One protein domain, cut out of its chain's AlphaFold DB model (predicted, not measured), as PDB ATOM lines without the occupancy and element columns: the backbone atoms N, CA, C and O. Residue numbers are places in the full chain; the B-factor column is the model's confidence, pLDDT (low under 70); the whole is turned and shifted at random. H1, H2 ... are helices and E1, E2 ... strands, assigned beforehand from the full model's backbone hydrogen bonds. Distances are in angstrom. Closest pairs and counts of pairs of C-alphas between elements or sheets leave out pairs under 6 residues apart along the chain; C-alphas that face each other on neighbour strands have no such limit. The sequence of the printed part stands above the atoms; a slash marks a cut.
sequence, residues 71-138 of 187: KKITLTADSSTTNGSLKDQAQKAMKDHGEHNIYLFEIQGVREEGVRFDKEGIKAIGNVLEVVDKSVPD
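What this domain is: This is residues 71 to 138 of the 187 residues of an uncharacterized protein of Lachnospiraceae bacterium (UniProt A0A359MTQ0). The model is a long, narrow slab: a sheet of three parallel strands forms one wall, and both helices pack over the same face of it, leaving the other face bare. The long helix H1 crosses slantwise over E1 and E2, and the short helix H2 covers E3 beside it; after E3 the last residues run on along the sheet, where residues 136 to 137 pair with residues 110 to 111 of E2. The printed part has 68 residues, with two named helices and three named strands in the order E1, H1, E2, H2, E3; the sheet runs E1, E2, E3, all parallel, and the class is mixed, helices and strands. The whole is compact, with a radius of gyration of the C-alphas of 11.3 A, and elongated in outline, spanning 35 by 19 by 17 A.

Where its parts are: The printed part opens with strand E1, residues 71 to 77, which begins at C-alpha 71, (153.594, 267.375, 257.342), and is 18.9 A long from first to last C-alpha. Helix H1 follows, residues 83 to 97, from C-alpha 83 at (159.593, 287.182, 257.346) to C-alpha 97, 21.1 A away. Strand E2 is residues 102 to 111, the longest strand with 10 residues and 26.0 A. Helix H2 has five residues, 119 to 123, and is 6.3 A long. Strand E3, residues 128 to 133, measures 14.2 A and ends at C-alpha 133, (161.704, 278.866, 249.011).

How they stand to each other: In the sheet E2 is the inner strand, and E1 and E3 are the edge strands. E1 and E2 are parallel neighbours, with 21 degrees between their directions; N 73 and O 104 are 2.9 A apart and N 106 and O 73 are 3.0 A apart, both within hydrogen-bond range. E2 and E3 are parallel neighbours at 17 degrees, with N 107 and O 132 at 2.8 A and N 129 and O 103 at 2.8 A, again within hydrogen-bond range. H1 is on the sheet at a height over the sheet of 8.5 A. It lies over E1 and E2 and runs slantwise to the strands, at 42 degrees to E2 on the local plane. The closest C-alphas of E1 and H1 are those of Leu 75 and Gln 89, 6.5 A apart. H2 is on the same face as H1, over E3, at a height over the sheet of 7.6 A; the closest C-alphas of H2 and E3 are those of Lys 119 and Val 131, 5.8 A apart. H1 and H2 touch, their closest C-alphas being those of Lys 87 and Ile 122, 5.5 A apart. E2 and H2 are near each other. E1, H1, E2 and E2, H2, E3 are two strand-helix-strand units, each a pair of parallel neighbour strands with a helix between them in the chain, and both crossovers are right-handed. In H1 and H2 every O i to N i+4 pair is within hydrogen-bond range.

The domain as a whole: The two C-alphas farthest apart are those of His 100 and Asp 138, at 35.2 A, while the first and last printed C-alphas, those of Lys 71 and Asp 138, are 28.1 A apart. The printed part has no cut. The links from E1 to H1, from H1 to E2 and from H2 to E3 are tight; the link from E2 to H2, with 7 residues between them, is short. The mean pLDDT of the printed part is 95.7, and no printed residue is under 70.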
ATOM      1  N   LYS A  71     154.593 266.503 257.975       97.44
ATOM      2  CA  LYS A  71     153.594 267.375 257.342       97.44
ATOM      3  C   LYS A  71     154.282 268.300 256.339       97.44
ATOM      4  O   LYS A  71     155.096 269.141 256.715       97.44
ATOM      5  N   LYS A  72     153.945 268.144 255.057       97.56
ATOM      6  CA  LYS A  72     154.367 269.056 253.984       97.56
ATOM      7  C   LYS A  72     153.311 270.148 253.834       97.56
ATOM      8  O   LYS A  72     152.179 269.829 253.483       97.56
ATOM      9  N   ILE A  73     153.669 271.398 254.126       98.00
ATOM     10  CA  ILE A  73     152.735 272.532 254.141       98.00
ATOM     11  C   ILE A  73     153.278 273.672 253.284       98.00
ATOM     12  O   ILE A  73     154.456 274.024 253.361       98.00
ATOM     13  N   THR A  74     152.400 274.273 252.489       98.44
ATOM     14  CA  THR A  74     152.724 275.455 251.692       98.44
ATOM     15  C   THR A  74     152.501 276.724 252.509       98.44
ATOM     16  O   THR A  74     151.444 276.892 253.114       98.44
ATOM     17  N   LEU A  75     153.497 277.608 252.513       98.50
ATOM     18  CA  LEU A  75     153.391 278.976 253.013       98.50
ATOM     19  C   LEU A  75     153.217 279.897 251.808       98.50
ATOM     20  O   LEU A  75     154.012 279.839 250.869       98.50
ATOM     21  N   THR A  76     152.183 280.726 251.811       97.88
ATOM     22  CA  THR A  76     151.877 281.576 250.658       97.88
ATOM     23  C   THR A  76     152.566 282.923 250.820       97.88
ATOM     24  O   THR A  76     152.448 283.564 251.866       97.88
ATOM     25  N   ALA A  77     153.270 283.345 249.775       96.94
ATOM     26  CA  ALA A  77     153.909 284.641 249.661       96.94
ATOM     27  C   ALA A  77     153.246 285.486 248.566       96.94
ATOM     28  O   ALA A  77     152.874 284.999 247.494       96.94
ATOM     29  N   ASP A  78     153.141 286.769 248.860       94.50
ATOM     30  CA  ASP A  78     152.850 287.849 247.932       94.50
ATOM     31  C   ASP A  78     153.908 288.958 248.068       94.50
ATOM     32  O   ASP A  78     154.778 288.919 248.944       94.50
ATOM     33  N   SER A  79     153.825 289.981 247.219       89.75
ATOM     34  CA  SER A  79     154.784 291.091 247.184       89.75
ATOM     35  C   SER A  79     154.804 291.933 248.474       89.75
ATOM     36  O   SER A  79     155.708 292.738 248.653       89.75
ATOM     37  N   SER A  80     153.849 291.739 249.395       93.12
ATOM     38  CA  SER A  80     153.801 292.389 250.717       93.12
ATOM     39  C   SER A  80     154.259 291.485 251.870       93.12
ATOM     40  O   SER A  80     154.326 291.910 253.027       93.12
ATOM     41  N   THR A  81     154.562 290.223 251.570       96.06
ATOM     42  CA  THR A  81     154.878 289.202 252.565       96.06
ATOM     43  C   THR A  81     156.218 289.480 253.232       96.06
ATOM     44  O   THR A  81     157.251 289.659 252.593       96.06
ATOM     45  N   THR A  82     156.209 289.448 254.562       96.00
ATOM     46  CA  THR A  82     157.395 289.645 255.403       96.00
ATOM     47  C   THR A  82     157.842 288.338 256.056       96.00
ATOM     48  O   THR A  82     157.054 287.403 256.227       96.00
ATOM     49  N   ASN A  83     159.087 288.300 256.539       96.94
ATOM     50  CA  ASN A  83     159.593 287.182 257.346       96.94
ATOM     51  C   ASN A  83     158.730 286.904 258.588       96.94
ATOM     52  O   ASN A  83     158.510 285.746 258.934       96.94
ATOM     53  N   GLY A  84     158.201 287.956 259.226       97.38
ATOM     54  CA  GLY A  84     157.263 287.818 260.343       97.38
ATOM     55  C   GLY A  84     155.983 287.102 259.918       97.38
ATOM     56  O   GLY A  84     155.610 286.106 260.528       97.38
ATOM     57  N   SER A  85     155.380 287.524 258.805       97.69
ATOM     58  CA  SER A  85     154.141 286.906 258.315       97.69
ATOM     59  C   SER A  85     154.309 285.433 257.918       97.69
ATOM     60  O   SER A  85     153.433 284.626 258.217       97.69
ATOM     61  N   LEU A  86     155.441 285.040 257.320       98.25
ATOM     62  CA  LEU A  86     155.719 283.628 257.020       98.25
ATOM     63  C   LEU A  86     155.914 282.799 258.292       98.25
ATOM     64  O   LEU A  86     155.458 281.658 258.363       98.25
ATOM     65  N   LYS A  87     156.565 283.375 259.309       98.19
ATOM     66  CA  LYS A  87     156.712 282.738 260.619       98.19
ATOM     67  C   LYS A  87     155.350 282.521 261.281       98.19
ATOM     68  O   LYS A  87     155.094 281.426 261.778       98.19
ATOM     69  N   ASP A  88     154.469 283.514 261.223       98.38
ATOM     70  CA  ASP A  88     153.111 283.420 261.763       98.38
ATOM     71  C   ASP A  88     152.283 282.360 261.019       98.38
ATOM     72  O   ASP A  88     151.604 281.549 261.652       98.38
ATOM     73  N   GLN A  89     152.388 282.299 259.682       98.56
ATOM     74  CA  GLN A  89     151.760 281.246 258.875       98.56
ATOM     75  C   GLN A  89     152.254 279.851 259.282       98.56
ATOM     76  O   GLN A  89     151.440 278.949 259.492       98.56
ATOM     77  N   ALA A  90     153.569 279.674 259.447       98.56
ATOM     78  CA  ALA A  90     154.161 278.409 259.872       98.56
ATOM     79  C   ALA A  90     153.668 277.991 261.266       98.56
ATOM     80  O   ALA A  90     153.201 276.868 261.447       98.56
ATOM     81  N   GLN A  91     153.691 278.902 262.243       98.50
ATOM     82  CA  GLN A  91     153.195 278.631 263.596       98.50
ATOM     83  C   GLN A  91     151.703 278.294 263.609       98.50
ATOM     84  O   GLN A  91     151.279 277.393 264.335       98.50
ATOM     85  N   LYS A  92     150.897 278.992 262.803       98.50
ATOM     86  CA  LYS A  92     149.475 278.684 262.655       98.50
ATOM     87  C   LYS A  92     149.275 277.281 262.081       98.50
ATOM     88  O   LYS A  92     148.523 276.503 262.656       98.50
ATOM     89  N   ALA A  93     149.985 276.934 261.010       98.19
ATOM     90  CA  ALA A  93     149.916 275.600 260.421       98.19
ATOM     91  C   ALA A  93     150.313 274.505 261.422       98.19
ATOM     92  O   ALA A  93     149.670 273.460 261.478       98.19
ATOM     93  N   MET A  94     151.329 274.750 262.254       98.25
ATOM     94  CA  MET A  94     151.737 273.804 263.296       98.25
ATOM     95  C   MET A  94     150.660 273.590 264.360       98.25
ATOM     96  O   MET A  94     150.453 272.462 264.805       98.25
ATOM     97  N   LYS A  95     149.948 274.651 264.747       98.19
ATOM     98  CA  LYS A  95     148.808 274.553 265.669       98.19
ATOM     99  C   LYS A  95     147.653 273.773 265.054       98.19
ATOM    100  O   LYS A  95     147.099 272.895 265.709       98.19
ATOM    101  N   ASP A  96     147.334 274.053 263.794       98.06
ATOM    102  CA  ASP A  96     146.210 273.433 263.087       98.06
ATOM    103  C   ASP A  96     146.453 271.942 262.787       98.06
ATOM    104  O   ASP A  96     145.514 271.148 262.775       98.06
ATOM    105  N   HIS A  97     147.712 271.545 262.567       96.38
ATOM    106  CA  HIS A  97     148.089 270.177 262.193       96.38
ATOM    107  C   HIS A  97     148.803 269.390 263.303       96.38
ATOM    108  O   HIS A  97     149.248 268.266 263.061       96.38
ATOM    109  N   GLY A  98     148.886 269.940 264.516       96.69
ATOM    110  CA  GLY A  98     149.487 269.308 265.690       96.69
ATOM    111  C   GLY A  98     150.969 269.644 265.871       96.69
ATOM    112  O   GLY A  98     151.825 269.246 265.083       96.69
ATOM    113  N   GLU A  99     151.296 270.319 266.970       97.00
ATOM    114  CA  GLU A  99     152.640 270.870 267.216       97.00
ATOM    115  C   GLU A  99     153.726 269.802 267.449       97.00
ATOM    116  O   GLU A  99     154.916 270.102 267.384       97.00
ATOM    117  N   HIS A 100     153.336 268.551 267.705       95.81
ATOM    118  CA  HIS A 100     154.244 267.415 267.901       95.81
ATOM    119  C   HIS A 100     154.763 266.811 266.584       95.81
ATOM    120  O   HIS A 100     155.766 266.092 266.597       95.81
ATOM    121  N   ASN A 101     154.101 267.093 265.457       97.75
ATOM    122  CA  ASN A 101     154.500 266.613 264.134       97.75
ATOM    123  C   ASN A 101     155.772 267.296 263.634       97.75
ATOM    124  O   ASN A 101     156.208 268.291 264.203       97.75
ATOM    125  N   ILE A 102     156.375 266.755 262.574       97.81
ATOM    126  CA  ILE A 102     157.585 267.305 261.956       97.81
ATOM    127  C   ILE A 102     157.215 267.978 260.634       97.81
ATOM    128  O   ILE A 102     156.587 267.370 259.771       97.81
ATOM    129  N   TYR A 103     157.623 269.227 260.451       98.44
ATOM    130  CA  TYR A 103     157.147 270.069 259.361       98.44
ATOM    131  C   TYR A 103     158.192 270.274 258.271       98.44
ATOM    132  O   TYR A 103     159.379 270.482 258.533       98.44
ATOM    133  N   LEU A 104     157.716 270.233 257.032       98.38
ATOM    134  CA  LEU A 104     158.439 270.625 255.835       98.38
ATOM    135  C   LEU A 104     157.647 271.753 255.184       98.38
ATOM    136  O   LEU A 104     156.561 271.520 254.647       98.38
ATOM    137  N   PHE A 105     158.173 272.969 255.253       98.62
ATOM    138  CA  PHE A 105     157.523 274.135 254.676       98.62
ATOM    139  C   PHE A 105     158.048 274.434 253.277       98.62
ATOM    140  O   PHE A 105     159.252 274.394 253.019       98.62
ATOM    141  N   GLU A 106     157.136 274.784 252.381       98.44
ATOM    142  CA  GLU A 106     157.460 275.267 251.046       98.44
ATOM    143  C   GLU A 106     156.827 276.638 250.836       98.44
ATOM    144  O   GLU A 106     155.606 276.759 250.811       98.44
ATOM    145  N   ILE A 107     157.650 277.674 250.698       98.38
ATOM    146  CA  ILE A 107     157.179 279.024 250.396       98.38
ATOM    147  C   ILE A 107     156.879 279.082 248.898       98.38
ATOM    148  O   ILE A 107     157.752 278.780 248.085       98.38
ATOM    149  N   GLN A 108     155.657 279.446 248.528       97.12
ATOM    150  CA  GLN A 108     155.217 279.580 247.139       97.12
ATOM    151  C   GLN A 108     154.506 280.911 246.929       97.12
ATOM    152  O   GLN A 108     153.930 281.463 247.859       97.12
ATOM    153  N   GLY A 109     154.489 281.390 245.688       93.75
ATOM    154  CA  GLY A 109     153.827 282.636 245.307       93.75
ATOM    155  C   GLY A 109     154.826 283.666 244.803       93.75
ATOM    156  O   GLY A 109     155.894 283.299 244.311       93.75
ATOM    157  N   VAL A 110     154.467 284.940 244.896       91.25
ATOM    158  CA  VAL A 110     155.314 286.041 244.425       91.25
ATOM    159  C   VAL A 110     156.000 286.727 245.601       91.25
ATOM    160  O   VAL A 110     155.493 286.698 246.717       91.25
ATOM    161  N   ARG A 111     157.166 287.321 245.370       91.94
ATOM    162  CA  ARG A 111     157.873 288.148 246.354       91.94
ATOM    163  C   ARG A 111     158.345 289.440 245.708       91.94
ATOM    164  O   ARG A 111     158.518 289.497 244.494       91.94
ATOM    165  N   GLU A 112     158.606 290.452 246.516       88.62
ATOM    166  CA  GLU A 112     159.279 291.655 246.032       88.62
ATOM    167  C   GLU A 112     160.700 291.321 245.530       88.62
ATOM    168  O   GLU A 112     161.365 290.398 246.020       88.62
ATOM    169  N   GLU A 113     161.163 292.057 244.519       81.69
ATOM    170  CA  GLU A 113     162.518 291.912 243.992       81.69
ATOM    171  C   GLU A 113     163.566 292.175 245.089       81.69
ATOM    172  O   GLU A 113     163.437 293.072 245.915       81.69
ATOM    173  N   GLY A 114     164.609 291.343 245.138       81.38
ATOM    174  CA  GLY A 114     165.675 291.455 246.139       81.38
ATOM    175  C   GLY A 114     165.328 290.912 247.532       81.38
ATOM    176  O   GLY A 114     166.245 290.643 248.314       81.38
ATOM    177  N   VAL A 115     164.051 290.656 247.841       88.38
ATOM    178  CA  VAL A 115     163.666 290.025 249.112       88.38
ATOM    179  C   VAL A 115     164.169 288.584 249.163       88.38
ATOM    180  O   VAL A 115     164.025 287.797 248.223       88.38
ATOM    181  N   ARG A 116     164.756 288.232 250.309       91.06
ATOM    182  CA  ARG A 116     165.150 286.867 250.659       91.06
ATOM    183  C   ARG A 116     164.465 286.477 251.957       91.06
ATOM    184  O   ARG A 116     164.674 287.127 252.983       91.06
ATOM    185  N   PHE A 117     163.671 285.415 251.912       95.81
ATOM    186  CA  PHE A 117     162.986 284.935 253.102       95.81
ATOM    187  C   PHE A 117     163.947 284.236 254.072       95.81
ATOM    188  O   PHE A 117     164.801 283.433 253.682       95.81
ATOM    189  N   ASP A 118     163.792 284.539 255.358       96.50
ATOM    190  CA  ASP A 118     164.565 283.981 256.461       96.50
ATOM    191  C   ASP A 118     164.069 282.573 256.814       96.50
ATOM    192  O   ASP A 118     163.256 282.345 257.713       96.50
ATOM    193  N   LYS A 119     164.587 281.598 256.067       97.75
ATOM    194  CA  LYS A 119     164.306 280.173 256.273       97.75
ATOM    195  C   LYS A 119     164.786 279.672 257.636       97.75
ATOM    196  O   LYS A 119     164.156 278.782 258.206       97.75
ATOM    197  N   GLU A 120     165.883 280.218 258.153       97.62
ATOM    198  CA  GLU A 120     166.443 279.794 259.440       97.62
ATOM    199  C   GLU A 120     165.575 280.292 260.601       97.62
ATOM    200  O   GLU A 120     165.325 279.540 261.542       97.62
ATOM    201  N   GLY A 121     164.996 281.489 260.481       97.44
ATOM    202  CA  GLY A 121     163.986 281.997 261.410       97.44
ATOM    203  C   GLY A 121     162.732 281.117 261.503       97.44
ATOM    204  O   GLY A 121     162.176 280.960 262.592       97.44
ATOM    205  N   ILE A 122     162.313 280.497 260.392       98.06
ATOM    206  CA  ILE A 122     161.206 279.523 260.370       98.06
ATOM    207  C   ILE A 122     161.650 278.187 260.981       98.06
ATOM    208  O   ILE A 122     160.937 277.625 261.812       98.06
ATOM    209  N   LYS A 123     162.845 277.683 260.646       97.75
ATOM    210  CA  LYS A 123     163.379 276.453 261.261       97.75
ATOM    211  C   LYS A 123     163.515 276.564 262.781       97.75
ATOM    212  O   LYS A 123     163.241 275.603 263.500       97.75
ATOM    213  N   ALA A 124     163.883 277.746 263.273       97.50
ATOM    214  CA  ALA A 124     164.062 278.029 264.693       97.50
ATOM    215  C   ALA A 124     162.765 277.957 265.527       97.50
ATOM    216  O   ALA A 124     162.842 278.002 266.752       97.50
ATOM    217  N   ILE A 125     161.582 277.819 264.905       95.75
ATOM    218  CA  ILE A 125     160.313 277.573 265.616       95.75
ATOM    219  C   ILE A 125     160.342 276.217 266.354       95.75
ATOM    220  O   ILE A 125     159.709 276.077 267.399       95.75
ATOM    221  N   GLY A 126     161.111 275.243 265.851       96.00
ATOM    222  CA  GLY A 126     161.186 273.883 266.392       96.00
ATOM    223  C   GLY A 126     160.249 272.910 265.674       96.00
ATOM    224  O   GLY A 126     159.259 273.311 265.078       96.00
ATOM    225  N   ASN A 127     160.591 271.616 265.681       97.56
ATOM    226  CA  ASN A 127     159.903 270.573 264.901       97.56
ATOM    227  C   ASN A 127     159.781 270.869 263.387       97.56
ATOM    228  O   ASN A 127     158.979 270.253 262.691       97.56
ATOM    229  N   VAL A 128     160.604 271.770 262.847       98.31
ATOM    230  CA  VAL A 128     160.697 272.052 261.411       98.31
ATOM    231  C   VAL A 128     161.966 271.401 260.876       98.31
ATOM    232  O   VAL A 128     163.069 271.743 261.294       98.31
ATOM    233  N   LEU A 129     161.814 270.452 259.954       97.81
ATOM    234  CA  LEU A 129     162.933 269.750 259.327       97.81
ATOM    235  C   LEU A 129     163.483 270.519 258.124       97.81
ATOM    236  O   LEU A 129     164.693 270.583 257.916       97.81
ATOM    237  N   GLU A 130     162.596 271.081 257.305       97.56
ATOM    238  CA  GLU A 130     162.964 271.667 256.020       97.56
ATOM    239  C   GLU A 130     162.117 272.901 255.723       97.56
ATOM    240  O   GLU A 130     160.923 272.939 256.019       97.56
ATOM    241  N   VAL A 131     162.752 273.908 255.126       98.44
ATOM    242  CA  VAL A 131     162.084 275.085 254.574       98.44
ATOM    243  C   VAL A 131     162.695 275.337 253.204       98.44
ATOM    244  O   VAL A 131     163.904 275.566 253.097       98.44
ATOM    245  N   VAL A 132     161.875 275.270 252.161       97.56
ATOM    246  CA  VAL A 132     162.273 275.545 250.777       97.56
ATOM    247  C   VAL A 132     161.559 276.800 250.311       97.56
ATOM    248  O   VAL A 132     160.360 276.940 250.518       97.56
ATOM    249  N   ASP A 133     162.292 277.705 249.670       96.31
ATOM    250  CA  ASP A 133     161.704 278.866 249.011       96.31
ATOM    251  C   ASP A 133     161.573 278.579 247.513       96.31
ATOM    252  O   ASP A 133     162.577 278.391 246.825       96.31
ATOM    253  N   LYS A 134     160.330 278.489 247.041       94.75
ATOM    254  CA  LYS A 134     159.951 278.390 245.627       94.75
ATOM    255  C   LYS A 134     159.131 279.601 245.176       94.75
ATOM    256  O   LYS A 134     158.467 279.532 244.141       94.75
ATOM    257  N   SER A 135     159.133 280.688 245.950       92.31
ATOM    258  CA  SER A 135     158.545 281.944 245.499       92.31
ATOM    259  C   SER A 135     159.315 282.493 244.299       92.31
ATOM    260  O   SER A 135     160.448 282.082 244.018       92.31
ATOM    261  N   VAL A 136     158.717 283.450 243.600       88.25
ATOM    262  CA  VAL A 136     159.304 284.098 242.424       88.25
ATOM    263  C   VAL A 136     159.224 285.628 242.539       88.25
ATOM    264  O   VAL A 136     158.198 286.095 243.023       88.25
ATOM    265  N   PRO A 137     160.230 286.448 242.142       86.94
ATOM    266  CA  PRO A 137     160.043 287.886 242.109       86.94
ATOM    267  C   PRO A 137     158.891 288.303 241.208       86.94
ATOM    268  O   PRO A 137     158.674 287.732 240.135       86.94
ATOM    269  N   ASP A 138     158.171 289.313 241.669       86.06
ATOM    270  CA  ASP A 138     157.076 289.953 240.957       86.06
ATOM    271  C   ASP A 138     157.623 290.920 239.898       86.06
ATOM    272  O   ASP A 138     157.582 292.140 240.043       86.06
TER     273      ASP A 138